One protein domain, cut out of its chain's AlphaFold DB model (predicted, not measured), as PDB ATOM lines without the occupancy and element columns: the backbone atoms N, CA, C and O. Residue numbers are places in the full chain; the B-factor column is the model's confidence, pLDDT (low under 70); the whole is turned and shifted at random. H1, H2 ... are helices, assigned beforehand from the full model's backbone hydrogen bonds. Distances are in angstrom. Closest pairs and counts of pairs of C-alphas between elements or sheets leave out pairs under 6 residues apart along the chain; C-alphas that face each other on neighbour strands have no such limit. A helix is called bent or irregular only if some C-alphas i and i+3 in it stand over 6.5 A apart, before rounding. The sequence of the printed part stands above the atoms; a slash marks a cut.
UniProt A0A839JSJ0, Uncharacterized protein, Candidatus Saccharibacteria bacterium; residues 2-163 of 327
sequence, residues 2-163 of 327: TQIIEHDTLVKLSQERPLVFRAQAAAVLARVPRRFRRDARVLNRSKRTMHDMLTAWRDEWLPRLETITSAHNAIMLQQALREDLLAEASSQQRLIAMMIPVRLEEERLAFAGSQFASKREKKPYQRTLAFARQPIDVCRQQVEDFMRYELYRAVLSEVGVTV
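This is residues 2 to 163 of the 327 residues of an uncharacterized protein of Candidatus Saccharibacteria bacterium (UniProt A0A839JSJ0). Two long helices, H4 and H6, lie side by side and run opposite ways, with H5 at one far end; the long H8 packs on H4 and leads to a group with H1 and H2 at the opposite far end. H7 folds back on H6, and H3 packs on H7. The printed part has 162 residues with eight named helices, H1 to H8 in order, and no named strand: all helix. It is loose and elongated, with a radius of gyration of the C-alphas of 20.7 A and spans of 67 by 38 by 23 A.

Find C-alpha 89 at (-17.246, 24.791, -26.172); from there H6 runs 38.7 A to residue 115, neither bent nor irregular, but only just: C-alphas 98 and 101 are 6.5 A apart. H4, residues 50 to 73, spans 33.5 A, has a kink of 38 degrees near residue 61 and is irregular, with C-alphas 69 and 72 7.4 A apart. H8, residues 136 to 159, spans 34.8 A and ends at (17.778, 51.291, -69.050). Look for H1 at residues 2 to 16, H2 at 18 to 31, H3 at 34 to 43, H5 at 75 to 83 and H7 at 122 to 132.

H4, H6 and H7 form an up and down bundle, each running against the one before. Look at His 72 and Ile 96, the closest C-alphas of H4 and H6, 6.3 A apart. H7 makes a hairpin with H6, closest at C-alphas 112 and 129, 5.3 A. H3 touches H7 at C-alphas 43 and 124, their closest, 5.5 A. H5 touches H6 at residues 89 to 92 alone, closest at C-alphas 81 and 92, 6.5 A. H8 touches H4 with residues 136 to 147 alone, closest at C-alphas 143 and 54, 6.1 A; its closest C-alphas to H2 are 149 and 29, 5.8 A, and to H1 155 and 11, 6.3 A. Every O i to N i+4 pair is within hydrogen-bond range in H1, H2, H3, H5, H7 and H8, against 15 of 20 in H4 and 20 of 23 in H6.

The farthest C-alphas, of Glu 16 and Leu 86, are 67.6 A apart. The printed part has no cut and no long link. Residues 2 to 3 and 117 to 120 have pLDDT under 70.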
ATOM      1  N   THR A   2      14.991  34.624 -56.699       61.94
ATOM      2  CA  THR A   2      13.806  35.028 -57.490       61.94
ATOM      3  C   THR A   2      13.838  36.483 -57.976       61.94
ATOM      4  O   THR A   2      13.608  36.724 -59.151       61.94
ATOM      5  N   GLN A   3      14.232  37.440 -57.131       67.81
ATOM      6  CA  GLN A   3      14.313  38.859 -57.526       67.81
ATOM      7  C   GLN A   3      15.392  39.170 -58.577       67.81
ATOM      8  O   GLN A   3      15.228  40.111 -59.344       67.81
ATOM      9  N   ILE A   4      16.476  38.386 -58.632       74.31
ATOM     10  CA  ILE A   4      17.543  38.560 -59.634       74.31
ATOM     11  C   ILE A   4      17.048  38.059 -60.996       74.31
ATOM     12  O   ILE A   4      17.188  38.746 -61.998       74.31
ATOM     13  N   ILE A   5      16.365  36.910 -61.012       80.06
ATOM     14  CA  ILE A   5      15.744  36.358 -62.225       80.06
ATOM     15  C   ILE A   5      14.649  37.305 -62.745       80.06
ATOM     16  O   ILE A   5      14.559  37.572 -63.944       80.06
ATOM     17  N   GLU A   6      13.825  37.858 -61.852       86.00
ATOM     18  CA  GLU A   6      12.822  38.865 -62.217       86.00
ATOM     19  C   GLU A   6      13.455  40.165 -62.740       86.00
ATOM     20  O   GLU A   6      12.937  40.766 -63.677       86.00
ATOM     21  N   HIS A   7      14.591  40.601 -62.193       90.62
ATOM     22  CA  HIS A   7      15.322  41.760 -62.715       90.62
ATOM     23  C   HIS A   7      15.842  41.508 -64.137       90.62
ATOM     24  O   HIS A   7      15.494  42.258 -65.050       90.62
ATOM     25  N   ASP A   8      16.561  40.404 -64.357       90.06
ATOM     26  CA  ASP A   8      17.136  40.062 -65.664       90.06
ATOM     27  C   ASP A   8      16.060  39.906 -66.747       90.06
ATOM     28  O   ASP A   8      16.230  40.334 -67.893       90.06
ATOM     29  N   THR A   9      14.920  39.307 -66.394       92.00
ATOM     30  CA  THR A   9      13.779  39.167 -67.312       92.00
ATOM     31  C   THR A   9      13.172  40.516 -67.683       92.00
ATOM     32  O   THR A   9      12.848  40.732 -68.852       92.00
ATOM     33  N   LEU A  10      13.076  41.460 -66.742       92.38
ATOM     34  CA  LEU A  10      12.612  42.818 -67.027       92.38
ATOM     35  C   LEU A  10      13.614  43.607 -67.876       92.38
ATOM     36  O   LEU A  10      13.197  44.341 -68.778       92.38
ATOM     37  N   VAL A  11      14.918  43.436 -67.642       92.56
ATOM     38  CA  VAL A  11      15.962  44.039 -68.481       92.56
ATOM     39  C   VAL A  11      15.847  43.518 -69.914       92.56
ATOM     40  O   VAL A  11      15.765  44.327 -70.842       92.56
ATOM     41  N   LYS A  12      15.737  42.200 -70.115       92.56
ATOM     42  CA  LYS A  12      15.514  41.598 -71.444       92.56
ATOM     43  C   LYS A  12      14.239  42.121 -72.102       92.56
ATOM     44  O   LYS A  12      14.283  42.591 -73.239       92.56
ATOM     45  N   LEU A  13      13.125  42.155 -71.367       92.00
ATOM     46  CA  LEU A  13      11.855  42.678 -71.873       92.00
ATOM     47  C   LEU A  13      11.979  44.140 -72.325       92.00
ATOM     48  O   LEU A  13      11.421  44.523 -73.352       92.00
ATOM     49  N   SER A  14      12.735  44.963 -71.595       91.62
ATOM     50  CA  SER A  14      12.961  46.364 -71.959       91.62
ATOM     51  C   SER A  14      13.735  46.535 -73.274       91.62
ATOM     52  O   SER A  14      13.543  47.539 -73.966       91.62
ATOM     53  N   GLN A  15      14.577  45.562 -73.637       90.31
ATOM     54  CA  GLN A  15      15.388  45.568 -74.855       90.31
ATOM     55  C   GLN A  15      14.627  44.989 -76.052       90.31
ATOM     56  O   GLN A  15      14.675  45.558 -77.147       90.31
ATOM     57  N   GLU A  16      13.917  43.880 -75.845       90.75
ATOM     58  CA  GLU A  16      13.173  43.162 -76.885       90.75
ATOM     59  C   GLU A  16      11.831  43.824 -77.200       90.75
ATOM     60  O   GLU A  16      11.474  43.988 -78.365       90.75
ATOM     61  N   ARG A  17      11.090  44.237 -76.165       91.12
ATOM     62  CA  ARG A  17       9.738  44.808 -76.272       91.12
ATOM     63  C   ARG A  17       9.609  46.073 -75.412       91.12
ATOM     64  O   ARG A  17       8.843  46.115 -74.442       91.12
ATOM     65  N   PRO A  18      10.325  47.157 -75.766       91.50
ATOM     66  CA  PRO A  18      10.392  48.385 -74.975       91.50
ATOM     67  C   PRO A  18       9.037  49.059 -74.731       91.50
ATOM     68  O   PRO A  18       8.868  49.729 -73.710       91.50
ATOM     69  N   LEU A  19       8.074  48.949 -75.653       91.12
ATOM     70  CA  LEU A  19       6.756  49.573 -75.489       91.12
ATOM     71  C   LEU A  19       5.865  48.780 -74.525       91.12
ATOM     72  O   LEU A  19       5.284  49.390 -73.625       91.12
ATOM     73  N   VAL A  20       5.862  47.448 -74.631       92.69
ATOM     74  CA  VAL A  20       5.210  46.545 -73.668       92.69
ATOM     75  C   VAL A  20       5.774  46.773 -72.264       92.69
ATOM     76  O   VAL A  20       5.020  47.019 -71.321       92.69
ATOM     77  N   PHE A  21       7.106  46.798 -72.125       93.88
ATOM     78  CA  PHE A  21       7.763  47.095 -70.849       93.88
ATOM     79  C   PHE A  21       7.307  48.444 -70.270       93.88
ATOM     80  O   PHE A  21       6.977  48.538 -69.089       93.88
ATOM     81  N   ARG A  22       7.215  49.498 -71.095       92.81
ATOM     82  CA  ARG A  22       6.717  50.812 -70.650       92.81
ATOM     83  C   ARG A  22       5.272  50.765 -70.173       92.81
ATOM     84  O   ARG A  22       4.950  51.446 -69.198       92.81
ATOM     85  N   ALA A  23       4.408  50.015 -70.852       91.56
ATOM     86  CA  ALA A  23       3.011  49.862 -70.461       91.56
ATOM     87  C   ALA A  23       2.892  49.131 -69.115       91.56
ATOM     88  O   ALA A  23       2.211  49.621 -68.208       91.56
ATOM     89  N   GLN A  24       3.625  48.026 -68.947       93.44
ATOM     90  CA  GLN A  24       3.687  47.274 -67.691       93.44
ATOM     91  C   GLN A  24       4.235  48.134 -66.550       93.44
ATOM     92  O   GLN A  24       3.600  48.260 -65.502       93.44
ATOM     93  N   ALA A  25       5.347  48.829 -66.786       93.31
ATOM     94  CA  ALA A  25       5.932  49.751 -65.825       93.31
ATOM     95  C   ALA A  25       4.942  50.856 -65.425       93.31
ATOM     96  O   ALA A  25       4.785  51.155 -64.243       93.31
ATOM     97  N   ALA A  26       4.213  51.444 -66.379       92.50
ATOM     98  CA  ALA A  26       3.213  52.469 -66.081       92.50
ATOM     99  C   ALA A  26       2.082  51.932 -65.191       92.50
ATOM    100  O   ALA A  26       1.621  52.640 -64.289       92.50
ATOM    101  N   ALA A  27       1.643  50.695 -65.433       92.75
ATOM    102  CA  ALA A  27       0.623  50.031 -64.632       92.75
ATOM    103  C   ALA A  27       1.119  49.762 -63.204       92.75
ATOM    104  O   ALA A  27       0.443  50.155 -62.252       92.75
ATOM    105  N   VAL A  28       2.314  49.179 -63.049       92.88
ATOM    106  CA  VAL A  28       2.927  48.885 -61.741       92.88
ATOM    107  C   VAL A  28       3.141  50.165 -60.938       92.88
ATOM    108  O   VAL A  28       2.709  50.262 -59.790       92.88
ATOM    109  N   LEU A  29       3.709  51.206 -61.560       90.94
ATOM    110  CA  LEU A  29       3.873  52.501 -60.906       90.94
ATOM    111  C   LEU A  29       2.518  53.051 -60.432       90.94
ATOM    112  O   LEU A  29       2.413  53.550 -59.313       90.94
ATOM    113  N   ALA A  30       1.458  52.945 -61.237       90.75
ATOM    114  CA  ALA A  30       0.147  53.492 -60.894       90.75
ATOM    115  C   ALA A  30      -0.538  52.814 -59.689       90.75
ATOM    116  O   ALA A  30      -1.345  53.488 -59.025       90.75
ATOM    117  N   ARG A  31      -0.214  51.542 -59.406       91.88
ATOM    118  CA  ARG A  31      -0.762  50.774 -58.273       91.88
ATOM    119  C   ARG A  31      -0.347  51.367 -56.933       91.88
ATOM    120  O   ARG A  31      -1.197  51.550 -56.069       91.88
ATOM    121  N   VAL A  32       0.907  51.809 -56.799       91.31
ATOM    122  CA  VAL A  32       1.408  52.376 -55.538       91.31
ATOM    123  C   VAL A  32       0.894  53.810 -55.314       91.31
ATOM    124  O   VAL A  32       1.276  54.733 -56.053       91.31
ATOM    125  N   PRO A  33       0.077  54.067 -54.272       90.50
ATOM    126  CA  PRO A  33      -0.504  55.383 -54.021       90.50
ATOM    127  C   PRO A  33       0.529  56.444 -53.618       90.50
ATOM    128  O   PRO A  33       1.529  56.169 -52.958       90.50
ATOM    129  N   ARG A  34       0.227  57.722 -53.901       88.94
ATOM    130  CA  ARG A  34       1.082  58.865 -53.508       88.94
ATOM    131  C   ARG A  34       1.396  58.912 -52.012       88.94
ATOM    132  O   ARG A  34       2.482  59.358 -51.651       88.94
ATOM    133  N   ARG A  35       0.428  58.542 -51.163       88.38
ATOM    134  CA  ARG A  35       0.581  58.533 -49.698       88.38
ATOM    135  C   ARG A  35       1.655  57.523 -49.293       88.38
ATOM    136  O   ARG A  35       2.658  57.939 -48.730       88.38
ATOM    137  N   PHE A  36       1.537  56.286 -49.766       89.25
ATOM    138  CA  PHE A  36       2.508  55.222 -49.515       89.25
ATOM    139  C   PHE A  36       3.931  55.595 -49.960       89.25
ATOM    140  O   PHE A  36       4.895  55.421 -49.227       89.25
ATOM    141  N   ARG A  37       4.078  56.258 -51.115       90.19
ATOM    142  CA  ARG A  37       5.390  56.765 -51.571       90.19
ATOM    143  C   ARG A  37       5.940  57.926 -50.738       90.19
ATOM    144  O   ARG A  37       7.140  58.195 -50.757       90.19
ATOM    145  N   ARG A  38       5.084  58.707 -50.070       89.00
ATOM    146  CA  ARG A  38       5.533  59.715 -49.094       89.00
ATOM    147  C   ARG A  38       6.034  59.023 -47.835       89.00
ATOM    148  O   ARG A  38       7.097  59.403 -47.364       89.00
ATOM    149  N   ASP A  39       5.312  58.013 -47.364       89.19
ATOM    150  CA  ASP A  39       5.701  57.226 -46.194       89.19
ATOM    151  C   ASP A  39       7.043  56.524 -46.446       89.19
ATOM    152  O   ASP A  39       7.976  56.705 -45.669       89.19
ATOM    153  N   ALA A  40       7.210  55.898 -47.617       89.12
ATOM    154  CA  ALA A  40       8.477  55.312 -48.045       89.12
ATOM    155  C   ALA A  40       9.639  56.324 -48.056       89.12
ATOM    156  O   ALA A  40      10.734  56.014 -47.610       89.12
ATOM    157  N   ARG A  41       9.421  57.571 -48.502       88.38
ATOM    158  CA  ARG A  41      10.466  58.619 -48.460       88.38
ATOM    159  C   ARG A  41      10.838  59.060 -47.047       88.38
ATOM    160  O   ARG A  41      11.960  59.512 -46.845       88.38
ATOM    161  N   VAL A  42       9.899  59.006 -46.105       86.56
ATOM    162  CA  VAL A  42      10.171  59.306 -44.693       86.56
ATOM    163  C   VAL A  42      10.976  58.167 -44.072       86.56
ATOM    164  O   VAL A  42      11.959  58.437 -43.391       86.56
ATOM    165  N   LEU A  43      10.594  56.922 -44.361       85.31
ATOM    166  CA  LEU A  43      11.247  55.717 -43.849       85.31
ATOM    167  C   LEU A  43      12.634  55.501 -44.471       85.31
ATOM    168  O   LEU A  43      13.591  55.208 -43.775       85.31
ATOM    169  N   ASN A  44      12.827  55.798 -45.753       86.06
ATOM    170  CA  ASN A  44      14.148  55.695 -46.387       86.06
ATOM    171  C   ASN A  44      15.169  56.737 -45.883       86.06
ATOM    172  O   ASN A  44      16.318  56.712 -46.310       86.06
ATOM    173  N   ARG A  45      14.766  57.679 -45.016       82.12
ATOM    174  CA  ARG A  45      15.669  58.624 -44.331       82.12
ATOM    175  C   ARG A  45      16.001  58.203 -42.897       82.12
ATOM    176  O   ARG A  45      16.769  58.902 -42.241       82.12
ATOM    177  N   SER A  46      15.386  57.133 -42.400       80.50
ATOM    178  CA  SER A  46      15.643  56.572 -41.073       80.50
ATOM    179  C   SER A  46      16.624  55.405 -41.135       80.50
ATOM    180  O   SER A  46      17.023  54.976 -42.216       80.50
ATOM    181  N   LYS A  47      17.003  54.876 -39.964       79.50
ATOM    182  CA  LYS A  47      17.959  53.762 -39.848       79.50
ATOM    183  C   LYS A  47      17.544  52.501 -40.624       79.50
ATOM    184  O   LYS A  47      18.412  51.763 -41.077       79.50
ATOM    185  N   ARG A  48      16.240  52.247 -40.754       82.31
ATOM    186  CA  ARG A  48      15.673  51.158 -41.562       82.31
ATOM    187  C   ARG A  48      14.906  51.736 -42.735       82.31
ATOM    188  O   ARG A  48      14.157  52.698 -42.555       82.31
ATOM    189  N   THR A  49      15.082  51.147 -43.913       88.25
ATOM    190  CA  THR A  49      14.372  51.572 -45.120       88.25
ATOM    191  C   THR A  49      12.948  51.010 -45.142       88.25
ATOM    192  O   THR A  49      12.594  50.096 -44.396       88.25
ATOM    193  N   MET A  50      12.107  51.548 -46.028       89.31
ATOM    194  CA  MET A  50      10.783  50.984 -46.306       89.31
ATOM    195  C   MET A  50      10.880  49.528 -46.771       89.31
ATOM    196  O   MET A  50      10.034  48.719 -46.408       89.31
ATOM    197  N   HIS A  51      11.900  49.206 -47.570       89.69
ATOM    198  CA  HIS A  51      12.124  47.851 -48.058       89.69
ATOM    199  C   HIS A  51      12.363  46.895 -46.889       89.69
ATOM    200  O   HIS A  51      11.605  45.942 -46.747       89.69
ATOM    201  N   ASP A  52      13.306  47.225 -46.000       89.62
ATOM    202  CA  ASP A  52      13.639  46.399 -44.828       89.62
ATOM    203  C   ASP A  52      12.430  46.193 -43.905       89.62
ATOM    204  O   ASP A  52      12.201  45.110 -43.370       89.62
ATOM    205  N   MET A  53      11.626  47.245 -43.723       91.94
ATOM    206  CA  MET A  53      10.402  47.177 -42.929       91.94
ATOM    207  C   MET A  53       9.375  46.222 -43.557       91.94
ATOM    208  O   MET A  53       8.748  45.441 -42.843       91.94
ATOM    209  N   LEU A  54       9.172  46.290 -44.878       92.62
ATOM    210  CA  LEU A  54       8.201  45.448 -45.582       92.62
ATOM    211  C   LEU A  54       8.663  43.993 -45.690       92.62
ATOM    212  O   LEU A  54       7.829  43.095 -45.582       92.62
ATOM    213  N   THR A  55       9.964  43.747 -45.870       91.75
ATOM    214  CA  THR A  55      10.522  42.389 -45.845       91.75
ATOM    215  C   THR A  55      10.389  41.784 -44.456       91.75
ATOM    216  O   THR A  55       9.858  40.687 -44.342       91.75
ATOM    217  N   ALA A  56      10.733  42.524 -43.396       91.81
ATOM    218  CA  ALA A  56      10.519  42.064 -42.024       91.81
ATOM    219  C   ALA A  56       9.032  41.788 -41.747       91.81
ATOM    220  O   ALA A  56       8.688  40.762 -41.168       91.81
ATOM    221  N   TRP A  57       8.128  42.663 -42.206       93.75
ATOM    222  CA  TRP A  57       6.691  42.427 -42.062       93.75
ATOM    223  C   TRP A  57       6.246  41.125 -42.742       93.75
ATOM    224  O   TRP A  57       5.519  40.342 -42.138       93.75
ATOM    225  N   ARG A  58       6.693  40.881 -43.980       93.81
ATOM    226  CA  ARG A  58       6.332  39.692 -44.766       93.81
ATOM    227  C   ARG A  58       6.923  38.408 -44.184       93.81
ATOM    228  O   ARG A  58       6.215  37.414 -44.099       93.81
ATOM    229  N   ASP A  59       8.201  38.434 -43.826       92.44
ATOM    230  CA  ASP A  59       8.961  37.220 -43.517       92.44
ATOM    231  C   ASP A  59       8.838  36.824 -42.039       92.44
ATOM    232  O   ASP A  59       8.819  35.639 -41.718       92.44
ATOM    233  N   GLU A  60       8.708  37.796 -41.131       90.31
ATOM    234  CA  GLU A  60       8.722  37.537 -39.685       90.31
ATOM    235  C   GLU A  60       7.353  37.732 -39.023       90.31
ATOM    236  O   GLU A  60       7.001  37.000 -38.097       90.31
ATOM    237  N   TRP A  61       6.571  38.720 -39.473       89.44
ATOM    238  CA  TRP A  61       5.356  39.149 -38.767       89.44
ATOM    239  C   TRP A  61       4.067  38.604 -39.368       89.44
ATOM    240  O   TRP A  61       3.169  38.227 -38.618       89.44
ATOM    241  N   LEU A  62       3.969  38.511 -40.694       92.50
ATOM    242  CA  LEU A  62       2.804  37.942 -41.367       92.50
ATOM    243  C   LEU A  62       2.467  36.524 -40.861       92.50
ATOM    244  O   LEU A  62       1.307  36.328 -40.498       92.50
ATOM    245  N   PRO A  63       3.429  35.586 -40.705       93.06
ATOM    246  CA  PRO A  63       3.120  34.250 -40.187       93.06
ATOM    247  C   PRO A  63       2.535  34.275 -38.768       93.06
ATOM    248  O   PRO A  63       1.652  33.488 -38.428       93.06
ATOM    249  N   ARG A  64       2.995  35.209 -37.922       91.62
ATOM    250  CA  ARG A  64       2.487  35.371 -36.550       91.62
ATOM    251  C   ARG A  64       1.057  35.894 -36.543       91.62
ATOM    252  O   ARG A  64       0.223  35.381 -35.803       91.62
ATOM    253  N   LEU A  65       0.769  36.886 -37.386       91.19
ATOM    254  CA  LEU A  65      -0.579  37.433 -37.535       91.19
ATOM    255  C   LEU A  65      -1.549  36.365 -38.051       91.19
ATOM    256  O   LEU A  65      -2.636  36.226 -37.496       91.19
ATOM    257  N   GLU A  66      -1.141  35.574 -39.045       91.62
ATOM    258  CA  GLU A  66      -1.935  34.453 -39.562       91.62
ATOM    259  C   GLU A  66      -2.215  33.410 -38.474       91.62
ATOM    260  O   GLU A  66      -3.372  33.034 -38.268       91.62
ATOM    261  N   THR A  67      -1.186  33.032 -37.707       91.44
ATOM    262  CA  THR A  67      -1.314  32.102 -36.576       91.44
ATOM    263  C   THR A  67      -2.361  32.599 -35.575       91.44
ATOM    264  O   THR A  67      -3.276  31.854 -35.225       91.44
ATOM    265  N   ILE A  68      -2.299  33.876 -35.182       90.00
ATOM    266  CA  ILE A  68      -3.269  34.483 -34.256       90.00
ATOM    267  C   ILE A  68      -4.678  34.489 -34.856       90.00
ATOM    268  O   ILE A  68      -5.633  34.133 -34.172       90.00
ATOM    269  N   THR A  69      -4.838  34.844 -36.133       87.94
ATOM    270  CA  THR A  69      -6.168  34.835 -36.771       87.94
ATOM    271  C   THR A  69      -6.759  33.430 -36.900       87.94
ATOM    272  O   THR A  69      -7.971  33.259 -36.771       87.94
ATOM    273  N   SER A  70      -5.911  32.414 -37.076       89.06
ATOM    274  CA  SER A  70      -6.312  31.004 -37.128       89.06
ATOM    275  C   SER A  70      -6.529  30.361 -35.753       89.06
ATOM    276  O   SER A  70      -6.893  29.189 -35.693       89.06
ATOM    277  N   ALA A  71      -6.351  31.103 -34.652       87.06
ATOM    278  CA  ALA A  71      -6.398  30.560 -33.293       87.06
ATOM    279  C   ALA A  71      -7.728  29.865 -32.948       87.06
ATOM    280  O   ALA A  71      -7.737  28.935 -32.147       87.06
ATOM    281  N   HIS A  72      -8.837  30.237 -33.596       81.50
ATOM    282  CA  HIS A  72     -10.120  29.532 -33.459       81.50
ATOM    283  C   HIS A  72     -10.048  28.050 -33.835       81.50
ATOM    284  O   HIS A  72     -10.800  27.255 -33.284       81.50
ATOM    285  N   ASN A  73      -9.143  27.679 -34.741       84.50
ATOM    286  CA  ASN A  73      -8.976  26.315 -35.235       84.50
ATOM    287  C   ASN A  73      -7.885  25.546 -34.468       84.50
ATOM    288  O   ASN A  73      -7.598  24.395 -34.793       84.50
ATOM    289  N   ALA A  74      -7.244  26.168 -33.473       87.31
ATOM    290  CA  ALA A  74      -6.135  25.566 -32.747       87.31
ATOM    291  C   ALA A  74      -6.642  24.599 -31.663       87.31
ATOM    292  O   ALA A  74      -7.078  25.019 -30.592       87.31
ATOM    293  N   ILE A  75      -6.522  23.293 -31.927       85.44
ATOM    294  CA  ILE A  75      -6.966  22.216 -31.021       85.44
ATOM    295  C   ILE A  75      -6.304  22.334 -29.642       85.44
ATOM    296  O   ILE A  75      -6.991  22.264 -28.630       85.44
ATOM    297  N   MET A  76      -4.995  22.596 -29.597       85.06
ATOM    298  CA  MET A  76      -4.254  22.742 -28.336       85.06
ATOM    299  C   MET A  76      -4.761  23.919 -27.490       85.06
ATOM    300  O   MET A  76      -4.817  23.821 -26.270       85.06
ATOM    301  N   LEU A  77      -5.163  25.024 -28.126       85.75
ATOM    302  CA  LEU A  77      -5.717  26.180 -27.418       85.75
ATOM    303  C   LEU A  77      -7.113  25.867 -26.868       85.75
ATOM    304  O   LEU A  77      -7.418  26.216 -25.732       85.75
ATOM    305  N   GLN A  78      -7.951  25.188 -27.652       84.62
ATOM    306  CA  GLN A  78      -9.272  24.745 -27.200       84.62
ATOM    307  C   GLN A  78      -9.169  23.745 -26.037       84.62
ATOM    308  O   GLN A  78      -9.946  23.832 -25.089       84.62
ATOM    309  N   GLN A  79      -8.191  22.832 -26.080       85.56
ATOM    310  CA  GLN A  79      -7.893  21.902 -24.986       85.56
ATOM    311  C   GLN A  79      -7.436  22.640 -23.726       85.56
ATOM    312  O   GLN A  79      -8.037  22.435 -22.678       85.56
ATOM    313  N   ALA A  80      -6.483  23.572 -23.833       85.69
ATOM    314  CA  ALA A  80      -6.032  24.369 -22.689       85.69
ATOM    315  C   ALA A  80      -7.178  25.181 -22.056       85.69
ATOM    316  O   ALA A  80      -7.354  25.184 -20.843       85.69
ATOM    317  N   LEU A  81      -8.041  25.807 -22.866       86.06
ATOM    318  CA  LEU A  81      -9.216  26.527 -22.352       86.06
ATOM    319  C   LEU A  81     -10.243  25.595 -21.686       86.06
ATOM    320  O   LEU A  81     -10.973  26.021 -20.788       86.06
ATOM    321  N   ARG A  82     -10.324  24.334 -22.122       85.88
ATOM    322  CA  ARG A  82     -11.190  23.322 -21.509       85.88
ATOM    323  C   ARG A  82     -10.637  22.835 -20.176       85.88
ATOM    324  O   ARG A  82     -11.408  22.679 -19.238       85.88
ATOM    325  N   GLU A  83      -9.343  22.549 -20.122       87.75
ATOM    326  CA  GLU A  83      -8.691  21.915 -18.974       87.75
ATOM    327  C   GLU A  83      -8.390  22.931 -17.867       87.75
ATOM    328  O   GLU A  83      -8.733  22.682 -16.713       87.75
ATOM    329  N   ASP A  84      -7.864  24.108 -18.218       84.94
ATOM    330  CA  ASP A  84      -7.388  25.092 -17.236       84.94
ATOM    331  C   ASP A  84      -8.476  26.075 -16.786       84.94
ATOM    332  O   ASP A  84      -8.448  26.578 -15.663       84.94
ATOM    333  N   LEU A  85      -9.441  26.376 -17.664       82.69
ATOM    334  CA  LEU A  85     -10.508  27.354 -17.398       82.69
ATOM    335  C   LEU A  85     -11.902  26.728 -17.325       82.69
ATOM    336  O   LEU A  85     -12.876  27.456 -17.131       82.69
ATOM    337  N   LEU A  86     -12.010  25.402 -17.491       85.88
ATOM    338  CA  LEU A  86     -13.275  24.655 -17.472       85.88
ATOM    339  C   LEU A  86     -14.341  25.252 -18.411       85.88
ATOM    340  O   LEU A  86     -15.543  25.135 -18.170       85.88
ATOM    341  N   ALA A  87     -13.912  25.919 -19.487       81.00
ATOM    342  CA  ALA A  87     -14.816  26.634 -20.373       81.00
ATOM    343  C   ALA A  87     -15.580  25.654 -21.275       81.00
ATOM    344  O   ALA A  87     -14.983  24.792 -21.921       81.00
ATOM    345  N   GLU A  88     -16.897  25.823 -21.382       84.88
ATOM    346  CA  GLU A  88     -17.723  25.094 -22.351       84.88
ATOM    347  C   GLU A  88     -17.377  25.480 -23.797       84.88
ATOM    348  O   GLU A  88     -16.954  26.606 -24.062       84.88
ATOM    349  N   ALA A  89     -17.623  24.590 -24.765       80.31
ATOM    350  CA  ALA A  89     -17.246  24.791 -26.172       80.31
ATOM    351  C   ALA A  89     -17.776  26.109 -26.785       80.31
ATOM    352  O   ALA A  89     -17.072  26.779 -27.541       80.31
ATOM    353  N   SER A  90     -18.998  26.522 -26.429       80.19
ATOM    354  CA  SER A  90     -19.598  27.787 -26.879       80.19
ATOM    355  C   SER A  90     -18.920  29.019 -26.258       80.19
ATOM    356  O   SER A  90     -18.785  30.057 -26.912       80.19
ATOM    357  N   SER A  91     -18.449  28.900 -25.015       82.69
ATOM    358  CA  SER A  91     -17.721  29.938 -24.280       82.69
ATOM    359  C   SER A  91     -16.264  30.042 -24.735       82.69
ATOM    360  O   SER A  91     -15.753  31.151 -24.874       82.69
ATOM    361  N   GLN A  92     -15.620  28.919 -25.071       82.62
ATOM    362  CA  GLN A  92     -14.264  28.882 -25.631       82.62
ATOM    363  C   GLN A  92     -14.159  29.708 -26.916       82.62
ATOM    364  O   GLN A  92     -13.279  30.558 -27.034       82.62
ATOM    365  N   GLN A  93     -15.091  29.521 -27.856       84.69
ATOM    366  CA  GLN A  93     -15.095  30.280 -29.111       84.69
ATOM    367  C   GLN A  93     -15.257  31.788 -28.877       84.69
ATOM    368  O   GLN A  93     -14.575  32.584 -29.519       84.69
ATOM    369  N   ARG A  94     -16.107  32.195 -27.922       86.38
ATOM    370  CA  ARG A  94     -16.273  33.613 -27.559       86.38
ATOM    371  C   ARG A  94     -15.017  34.194 -26.912       86.38
ATOM    372  O   ARG A  94     -14.633  35.311 -27.249       86.38
ATOM    373  N   LEU A  95     -14.373  33.454 -26.008       86.94
ATOM    374  CA  LEU A  95     -13.127  33.878 -25.361       86.94
ATOM    375  C   LEU A  95     -12.010  34.069 -26.393       86.94
ATOM    376  O   LEU A  95     -11.384  35.129 -26.419       86.94
ATOM    377  N   ILE A  96     -11.825  33.107 -27.303       88.31
ATOM    378  CA  ILE A  96     -10.843  33.213 -28.394       88.31
ATOM    379  C   ILE A  96     -11.144  34.437 -29.273       88.31
ATOM    380  O   ILE A  96     -10.240  35.231 -29.550       88.31
ATOM    381  N   ALA A  97     -12.410  34.648 -29.646       88.62
ATOM    382  CA  ALA A  97     -12.820  35.793 -30.455       88.62
ATOM    383  C   ALA A  97     -12.520  37.147 -29.781       88.62
ATOM    384  O   ALA A  97     -12.167  38.105 -30.470       88.62
ATOM    385  N   MET A  98     -12.613  37.235 -28.449       89.38
ATOM    386  CA  MET A  98     -12.254  38.442 -27.690       89.38
ATOM    387  C   MET A  98     -10.738  38.633 -27.544       89.38
ATOM    388  O   MET A  98     -10.262  39.768 -27.558       89.38
ATOM    389  N   MET A  99      -9.967  37.550 -27.428       89.94
ATOM    390  CA  MET A  99      -8.510  37.612 -27.247       89.94
ATOM    391  C   MET A  99      -7.759  37.973 -28.531       89.94
ATOM    392  O   MET A  99      -6.754  38.684 -28.480       89.94
ATOM    393  N   ILE A 100      -8.242  37.518 -29.689       90.94
ATOM    394  CA  ILE A 100      -7.610  37.777 -30.990       90.94
ATOM    395  C   ILE A 100      -7.344  39.267 -31.255       90.94
ATOM    396  O   ILE A 100      -6.195  39.598 -31.547       90.94
ATOM    397  N   PRO A 101      -8.314  40.201 -31.152       90.88
ATOM    398  CA  PRO A 101      -8.047  41.614 -31.424       90.88
ATOM    399  C   PRO A 101      -7.025  42.224 -30.457       90.88
ATOM    400  O   PRO A 101      -6.212  43.042 -30.889       90.88
ATOM    401  N   VAL A 102      -7.019  41.802 -29.186       93.06
ATOM    402  CA  VAL A 102      -6.030  42.249 -28.189       93.06
ATOM    403  C   VAL A 102      -4.636  41.789 -28.599       93.06
ATOM    404  O   VAL A 102      -3.725  42.605 -28.738       93.06
ATOM    405  N   ARG A 103      -4.486  40.493 -28.895       93.00
ATOM    406  CA  ARG A 103      -3.193  39.916 -29.266       93.00
ATOM    407  C   ARG A 103      -2.665  40.463 -30.593       93.00
ATOM    408  O   ARG A 103      -1.465  40.690 -30.733       93.00
ATOM    409  N   LEU A 104      -3.551  40.723 -31.555       91.50
ATOM    410  CA  LEU A 104      -3.186  41.372 -32.814       91.50
ATOM    411  C   LEU A 104      -2.658  42.795 -32.591       91.50
ATOM    412  O   LEU A 104      -1.696  43.187 -33.250       91.50
ATOM    413  N   GLU A 105      -3.250  43.579 -31.688       91.12
ATOM    414  CA  GLU A 105      -2.761  44.933 -31.401       91.12
ATOM    415  C   GLU A 105      -1.413  44.919 -30.668       91.12
ATOM    416  O   GLU A 105      -0.533  45.718 -31.000       91.12
ATOM    417  N   GLU A 106      -1.199  43.975 -29.749       91.81
ATOM    418  CA  GLU A 106       0.102  43.768 -29.099       91.81
ATOM    419  C   GLU A 106       1.205  43.454 -30.116       91.81
ATOM    420  O   GLU A 106       2.248  44.110 -30.116       91.81
ATOM    421  N   GLU A 107       0.965  42.510 -31.034       91.81
ATOM    422  CA  GLU A 107       1.934  42.184 -32.087       91.81
ATOM    423  C   GLU A 107       2.175  43.376 -33.029       91.81
ATOM    424  O   GLU A 107       3.312  43.639 -33.420       91.81
ATOM    425  N   ARG A 108       1.146  44.168 -33.361       90.56
ATOM    426  CA  ARG A 108       1.306  45.380 -34.190       90.56
ATOM    427  C   ARG A 108       2.183  46.438 -33.522       90.56
ATOM    428  O   ARG A 108       3.004  47.071 -34.193       90.56
ATOM    429  N   LEU A 109       2.017  46.641 -32.215       90.38
ATOM    430  CA  LEU A 109       2.846  47.560 -31.434       90.38
ATOM    431  C   LEU A 109       4.280  47.039 -31.306       90.38
ATOM    432  O   LEU A 109       5.224  47.814 -31.487       90.38
ATOM    433  N   ALA A 110       4.442  45.737 -31.059       90.50
ATOM    434  CA  ALA A 110       5.741  45.080 -30.990       90.50
ATOM    435  C   ALA A 110       6.491  45.178 -32.328       90.50
ATOM    436  O   ALA A 110       7.674  45.528 -32.339       90.50
ATOM    437  N   PHE A 111       5.801  44.993 -33.458       90.81
ATOM    438  CA  PHE A 111       6.372  45.203 -34.786       90.81
ATOM    439  C   PHE A 111       6.899  46.627 -34.940       90.81
ATOM    440  O   PHE A 111       8.092  46.812 -35.181       90.81
ATOM    441  N   ALA A 112       6.053  47.642 -34.742       88.06
ATOM    442  CA  ALA A 112       6.470  49.036 -34.880       88.06
ATOM    443  C   ALA A 112       7.643  49.390 -33.944       88.06
ATOM    444  O   ALA A 112       8.559  50.105 -34.357       88.06
ATOM    445  N   GLY A 113       7.649  48.852 -32.718       87.19
ATOM    446  CA  GLY A 113       8.729  49.030 -31.743       87.19
ATOM    447  C   GLY A 113      10.045  48.360 -32.150       87.19
ATOM    448  O   GLY A 113      11.107  48.962 -31.993       87.19
ATOM    449  N   SER A 114       9.984  47.159 -32.735       87.00
ATOM    450  CA  SER A 114      11.161  46.441 -33.254       87.00
ATOM    451  C   SER A 114      11.810  47.147 -34.448       87.00
ATOM    452  O   SER A 114      13.026  47.076 -34.632       87.00
ATOM    453  N   GLN A 115      11.007  47.852 -35.251       84.44
ATOM    454  CA  GLN A 115      11.502  48.648 -36.372       84.44
ATOM    455  C   GLN A 115      12.083  49.982 -35.887       84.44
ATOM    456  O   GLN A 115      13.127  50.408 -36.381       84.44
ATOM    457  N   PHE A 116      11.431  50.620 -34.906       79.88
ATOM    458  CA  PHE A 116      11.781  51.955 -34.419       79.88
ATOM    459  C   PHE A 116      11.559  52.097 -32.898       79.88
ATOM    460  O   PHE A 116      10.428  52.169 -32.424       79.88
ATOM    461  N   ALA A 117      12.640  52.266 -32.123       63.59
ATOM    462  CA  ALA A 117      12.640  52.291 -30.646       63.59
ATOM    463  C   ALA A 117      12.033  53.559 -29.974       63.59
ATOM    464  O   ALA A 117      12.231  53.816 -28.790       63.59
ATOM    465  N   SER A 118      11.251  54.356 -30.705       62.16
ATOM    466  CA  SER A 118      10.327  55.406 -30.222       62.16
ATOM    467  C   SER A 118      10.818  56.808 -29.791       62.16
ATOM    468  O   SER A 118       9.989  57.714 -29.829       62.16
ATOM    469  N   LYS A 119      12.093  57.112 -29.482       54.00
ATOM    470  CA  LYS A 119      12.444  58.489 -29.004       54.00
ATOM    471  C   LYS A 119      13.030  59.480 -30.022       54.00
ATOM    472  O   LYS A 119      12.784  60.674 -29.890       54.00
ATOM    473  N   ARG A 120      13.757  59.040 -31.057       60.78
ATOM    474  CA  ARG A 120      14.329  59.946 -32.089       60.78
ATOM    475  C   ARG A 120      13.574  59.929 -33.425       60.78
ATOM    476  O   ARG A 120      13.683  60.866 -34.207       60.78
ATOM    477  N   GLU A 121      12.743  58.912 -33.660       74.00
ATOM    478  CA  GLU A 121      12.117  58.627 -34.962       74.00
ATOM    479  C   GLU A 121      10.583  58.506 -34.854       74.00
ATOM    480  O   GLU A 121       9.960  57.578 -35.368       74.00
ATOM    481  N   LYS A 122       9.942  59.485 -34.194       84.44
ATOM    482  CA  LYS A 122       8.480  59.505 -33.960       84.44
ATOM    483  C   LYS A 122       7.664  59.372 -35.253       84.44
ATOM    484  O   LYS A 122       6.649  58.683 -35.275       84.44
ATOM    485  N   LYS A 123       8.103  60.027 -36.336       86.69
ATOM    486  CA  LYS A 123       7.418  59.990 -37.640       86.69
ATOM    487  C   LYS A 123       7.508  58.597 -38.294       86.69
ATOM    488  O   LYS A 123       6.441  58.065 -38.579       86.69
ATOM    489  N   PRO A 124       8.701  58.000 -38.513       86.25
ATOM    490  CA  PRO A 124       8.851  56.607 -38.952       86.25
ATOM    491  C   PRO A 124       7.984  55.621 -38.170       86.25
ATOM    492  O   PRO A 124       7.142  54.953 -38.764       86.25
ATOM    493  N   TYR A 125       8.081  55.646 -36.838       88.81
ATOM    494  CA  TYR A 125       7.296  54.780 -35.958       88.81
ATOM    495  C   TYR A 125       5.784  54.894 -36.211       88.81
ATOM    496  O   TYR A 125       5.106  53.892 -36.431       88.81
ATOM    497  N   GLN A 126       5.248  56.120 -36.258       88.88
ATOM    498  CA  GLN A 126       3.824  56.348 -36.525       88.88
ATOM    499  C   GLN A 126       3.388  55.832 -37.904       88.88
ATOM    500  O   GLN A 126       2.259  55.367 -38.044       88.88
ATOM    501  N   ARG A 127       4.254  55.909 -38.926       90.06
ATOM    502  CA  ARG A 127       3.951  55.386 -40.270       90.06
ATOM    503  C   ARG A 127       3.939  53.865 -40.296       90.06
ATOM    504  O   ARG A 127       3.008  53.293 -40.853       90.06
ATOM    505  N   THR A 128       4.910  53.228 -39.653       90.19
ATOM    506  CA  THR A 128       4.970  51.768 -39.526       90.19
ATOM    507  C   THR A 128       3.776  51.224 -38.751       90.19
ATOM    508  O   THR A 128       3.149  50.267 -39.193       90.19
ATOM    509  N   LEU A 129       3.389  51.877 -37.652       90.69
ATOM    510  CA  LEU A 129       2.207  51.489 -36.885       90.69
ATOM    511  C   LEU A 129       0.912  51.669 -37.693       90.69
ATOM    512  O   LEU A 129       0.048  50.795 -37.687       90.69
ATOM    513  N   ALA A 130       0.778  52.779 -38.426       91.19
ATOM    514  CA  ALA A 130      -0.379  53.020 -39.291       91.19
ATOM    515  C   ALA A 130      -0.480  52.019 -40.454       91.19
ATOM    516  O   ALA A 130      -1.584  51.735 -40.916       91.19
ATOM    517  N   PHE A 131       0.650  51.495 -40.931       92.25
ATOM    518  CA  PHE A 131       0.682  50.376 -41.869       92.25
ATOM    519  C   PHE A 131       0.234  49.079 -41.180       92.25
ATOM    520  O   PHE A 131      -0.740  48.477 -41.609       92.25
ATOM    521  N   ALA A 132       0.855  48.706 -40.057       90.56
ATOM    522  CA  ALA A 132       0.587  47.447 -39.355       90.56
ATOM    523  C   ALA A 132      -0.866  47.289 -38.868       90.56
ATOM    524  O   ALA A 132      -1.376  46.173 -38.779       90.56
ATOM    525  N   ARG A 133      -1.545  48.404 -38.570       91.00
ATOM    526  CA  ARG A 133      -2.957  48.433 -38.153       91.00
ATOM    527  C   ARG A 133      -3.962  48.170 -39.275       91.00
ATOM    528  O   ARG A 133      -5.138  47.968 -38.982       91.00
ATOM    529  N   GLN A 134      -3.543  48.183 -40.538       91.50
ATOM    530  CA  GLN A 134      -4.431  47.852 -41.653       91.50
ATOM    531  C   GLN A 134      -4.774  46.347 -41.659       91.50
ATOM    532  O   GLN A 134      -4.109  45.548 -40.990       91.50
ATOM    533  N   PRO A 135      -5.831  45.938 -42.388       91.12
ATOM    534  CA  PRO A 135      -6.123  44.525 -42.606       91.12
ATOM    535  C   PRO A 135      -4.943  43.800 -43.266       91.12
ATOM    536  O   PRO A 135      -4.264  44.373 -44.120       91.12
ATOM    537  N   ILE A 136      -4.726  42.535 -42.894       89.88
ATOM    538  CA  ILE A 136      -3.582  41.728 -43.351       89.88
ATOM    539  C   ILE A 136      -3.526  41.660 -44.885       89.88
ATOM    540  O   ILE A 136      -2.460  41.864 -45.464       89.88
ATOM    541  N   ASP A 137      -4.671  41.466 -45.545       90.56
ATOM    542  CA  ASP A 137      -4.759  41.370 -47.009       90.56
ATOM    543  C   ASP A 137      -4.331  42.666 -47.705       90.56
ATOM    544  O   ASP A 137      -3.604  42.653 -48.701       90.56
ATOM    545  N   VAL A 138      -4.724  43.810 -47.136       92.12
ATOM    546  CA  VAL A 138      -4.359  45.135 -47.652       92.12
ATOM    547  C   VAL A 138      -2.855  45.360 -47.513       92.12
ATOM    548  O   VAL A 138      -2.216  45.839 -48.452       92.12
ATOM    549  N   CYS A 139      -2.275  44.989 -46.370       91.12
ATOM    550  CA  CYS A 139      -0.832  45.064 -46.154       91.12
ATOM    551  C   CYS A 139      -0.069  44.162 -47.127       91.12
ATOM    552  O   CYS A 139       0.899  44.616 -47.736       91.12
ATOM    553  N   ARG A 140      -0.530  42.920 -47.325       92.25
ATOM    554  CA  ARG A 140       0.074  41.958 -48.258       92.25
ATOM    555  C   ARG A 140       0.120  42.523 -49.673       92.25
ATOM    556  O   ARG A 140       1.191  42.588 -50.273       92.25
ATOM    557  N   GLN A 141      -1.011  43.022 -50.165       93.00
ATOM    558  CA  GLN A 141      -1.081  43.621 -51.493       93.00
ATOM    559  C   GLN A 141      -0.172  44.854 -51.619       93.00
ATOM    560  O   GLN A 141       0.523  45.012 -52.621       93.00
ATOM    561  N   GLN A 142      -0.126  45.717 -50.596       92.62
ATOM    562  CA  GLN A 142       0.761  46.887 -50.593       92.62
ATOM    563  C   GLN A 142       2.244  46.505 -50.604       92.62
ATOM    564  O   GLN A 142       3.029  47.176 -51.274       92.62
ATOM    565  N   VAL A 143       2.629  45.445 -49.887       92.06
ATOM    566  CA  VAL A 143       3.997  44.906 -49.900       92.06
ATOM    567  C   VAL A 143       4.341  44.432 -51.306       92.06
ATOM    568  O   VAL A 143       5.322  44.900 -51.875       92.06
ATOM    569  N   GLU A 144       3.522  43.569 -51.905       91.81
ATOM    570  CA  GLU A 144       3.768  43.038 -53.251       91.81
ATOM    571  C   GLU A 144       3.857  44.141 -54.313       91.81
ATOM    572  O   GLU A 144       4.801  44.176 -55.111       91.81
ATOM    573  N   ASP A 145       2.907  45.079 -54.302       93.12
ATOM    574  CA  ASP A 145       2.888  46.201 -55.238       93.12
ATOM    575  C   ASP A 145       4.107  47.116 -55.051       93.12
ATOM    576  O   ASP A 145       4.646  47.628 -56.036       93.12
ATOM    577  N   PHE A 146       4.576  47.316 -53.815       91.88
ATOM    578  CA  PHE A 146       5.753  48.140 -53.548       91.88
ATOM    579  C   PHE A 146       7.068  47.455 -53.926       91.88
ATOM    580  O   PHE A 146       7.953  48.099 -54.487       91.88
ATOM    581  N   MET A 147       7.190  46.151 -53.680       90.69
ATOM    582  CA  MET A 147       8.368  45.382 -54.084       90.69
ATOM    583  C   MET A 147       8.513  45.381 -55.610       90.69
ATOM    584  O   MET A 147       9.588  45.676 -56.133       90.69
ATOM    585  N   ARG A 148       7.404  45.174 -56.336       91.88
ATOM    586  CA  ARG A 148       7.371  45.322 -57.800       91.88
ATOM    587  C   ARG A 148       7.673  46.754 -58.238       91.88
ATOM    588  O   ARG A 148       8.375  46.958 -59.222       91.88
ATOM    589  N   TYR A 149       7.164  47.754 -57.523       92.44
ATOM    590  CA  TYR A 149       7.440  49.161 -57.810       92.44
ATOM    591  C   TYR A 149       8.931  49.503 -57.741       92.44
ATOM    592  O   TYR A 149       9.432  50.140 -58.668       92.44
ATOM    593  N   GLU A 150       9.637  49.089 -56.685       90.75
ATOM    594  CA  GLU A 150      11.079  49.338 -56.555       90.75
ATOM    595  C   GLU A 150      11.872  48.588 -57.635       90.75
ATOM    596  O   GLU A 150      12.738  49.187 -58.271       90.75
ATOM    597  N   LEU A 151      11.502  47.337 -57.943       91.94
ATOM    598  CA  LEU A 151      12.129  46.558 -59.014       91.94
ATOM    599  C   LEU A 151      12.003  47.249 -60.382       91.94
ATOM    600  O   LEU A 151      13.000  47.505 -61.056       91.94
ATOM    601  N   TYR A 152      10.785  47.627 -60.781       93.06
ATOM    602  CA  TYR A 152      10.562  48.337 -62.043       93.06
ATOM    603  C   TYR A 152      11.262  49.694 -62.066       93.06
ATOM    604  O   TYR A 152      11.725  50.135 -63.116       93.06
ATOM    605  N   ARG A 153      11.345  50.383 -60.925       91.69
ATOM    606  CA  ARG A 153      12.043  51.664 -60.829       91.69
ATOM    607  C   ARG A 153      13.555  51.506 -61.004       91.69
ATOM    608  O   ARG A 153      14.142  52.354 -61.677       91.69
ATOM    609  N   ALA A 154      14.149  50.447 -60.456       90.62
ATOM    610  CA  ALA A 154      15.555  50.110 -60.657       90.62
ATOM    611  C   ALA A 154      15.842  49.866 -62.148       90.62
ATOM    612  O   ALA A 154      16.625  50.608 -62.745       90.62
ATOM    613  N   VAL A 155      15.085  48.973 -62.794       92.38
ATOM    614  CA  VAL A 155      15.245  48.673 -64.230       92.38
ATOM    615  C   VAL A 155      15.012  49.914 -65.103       92.38
ATOM    616  O   VAL A 155      15.765  50.182 -66.036       92.38
ATOM    617  N   LEU A 156      14.010  50.745 -64.793       91.69
ATOM    618  CA  LEU A 156      13.789  52.007 -65.514       91.69
ATOM    619  C   LEU A 156      14.983  52.963 -65.411       91.69
ATOM    620  O   LEU A 156      15.268  53.682 -66.372       91.69
ATOM    621  N   SER A 157      15.642  52.997 -64.249       89.75
ATOM    622  CA  SER A 157      16.815  53.840 -64.028       89.75
ATOM    623  C   SER A 157      18.043  53.329 -64.779       89.75
ATOM    624  O   SER A 157      18.729  54.136 -65.402       89.75
ATOM    625  N   GLU A 158      18.250  52.012 -64.816       91.31
ATOM    626  CA  GLU A 158      19.354  51.361 -65.530       91.31
ATOM    627  C   GLU A 158      19.222  51.504 -67.051       91.31
ATOM    628  O   GLU A 158      20.164  51.900 -67.732       91.31
ATOM    629  N   VAL A 159      18.028  51.254 -67.596       87.94
ATOM    630  CA  VAL A 159      17.778  51.291 -69.050       87.94
ATOM    631  C   VAL A 159      17.564  52.734 -69.551       87.94
ATOM    632  O   VAL A 159      17.549  53.008 -70.752       87.94
ATOM    633  N   GLY A 160      17.371  53.703 -68.649       86.88
ATOM    634  CA  GLY A 160      17.154  55.113 -68.999       86.88
ATOM    635  C   GLY A 160      15.799  55.392 -69.671       86.88
ATOM    636  O   GLY A 160      15.611  56.404 -70.369       86.88
ATOM    637  N   VAL A 161      14.823  54.505 -69.478       88.69
ATOM    638  CA  VAL A 161      13.484  54.618 -70.064       88.69
ATOM    639  C   VAL A 161      12.604  55.499 -69.186       88.69
ATOM    640  O   VAL A 161      12.464  55.289 -67.986       88.69
ATOM    641  N   THR A 162      11.968  56.507 -69.787       88.69
ATOM    642  CA  THR A 162      11.032  57.373 -69.061       88.69
ATOM    643  C   THR A 162       9.606  56.868 -69.217       88.69
ATOM    644  O   THR A 162       9.103  56.731 -70.333       88.69
ATOM    645  N   VAL A 163       8.931  56.662 -68.087       90.12
ATOM    646  CA  VAL A 163       7.522  56.265 -68.025       90.12
ATOM    647  C   VAL A 163       6.689  57.379 -67.402       90.12
ATOM    648  O   VAL A 163       7.137  58.098 -66.506       90.12
TER     649      VAL A 163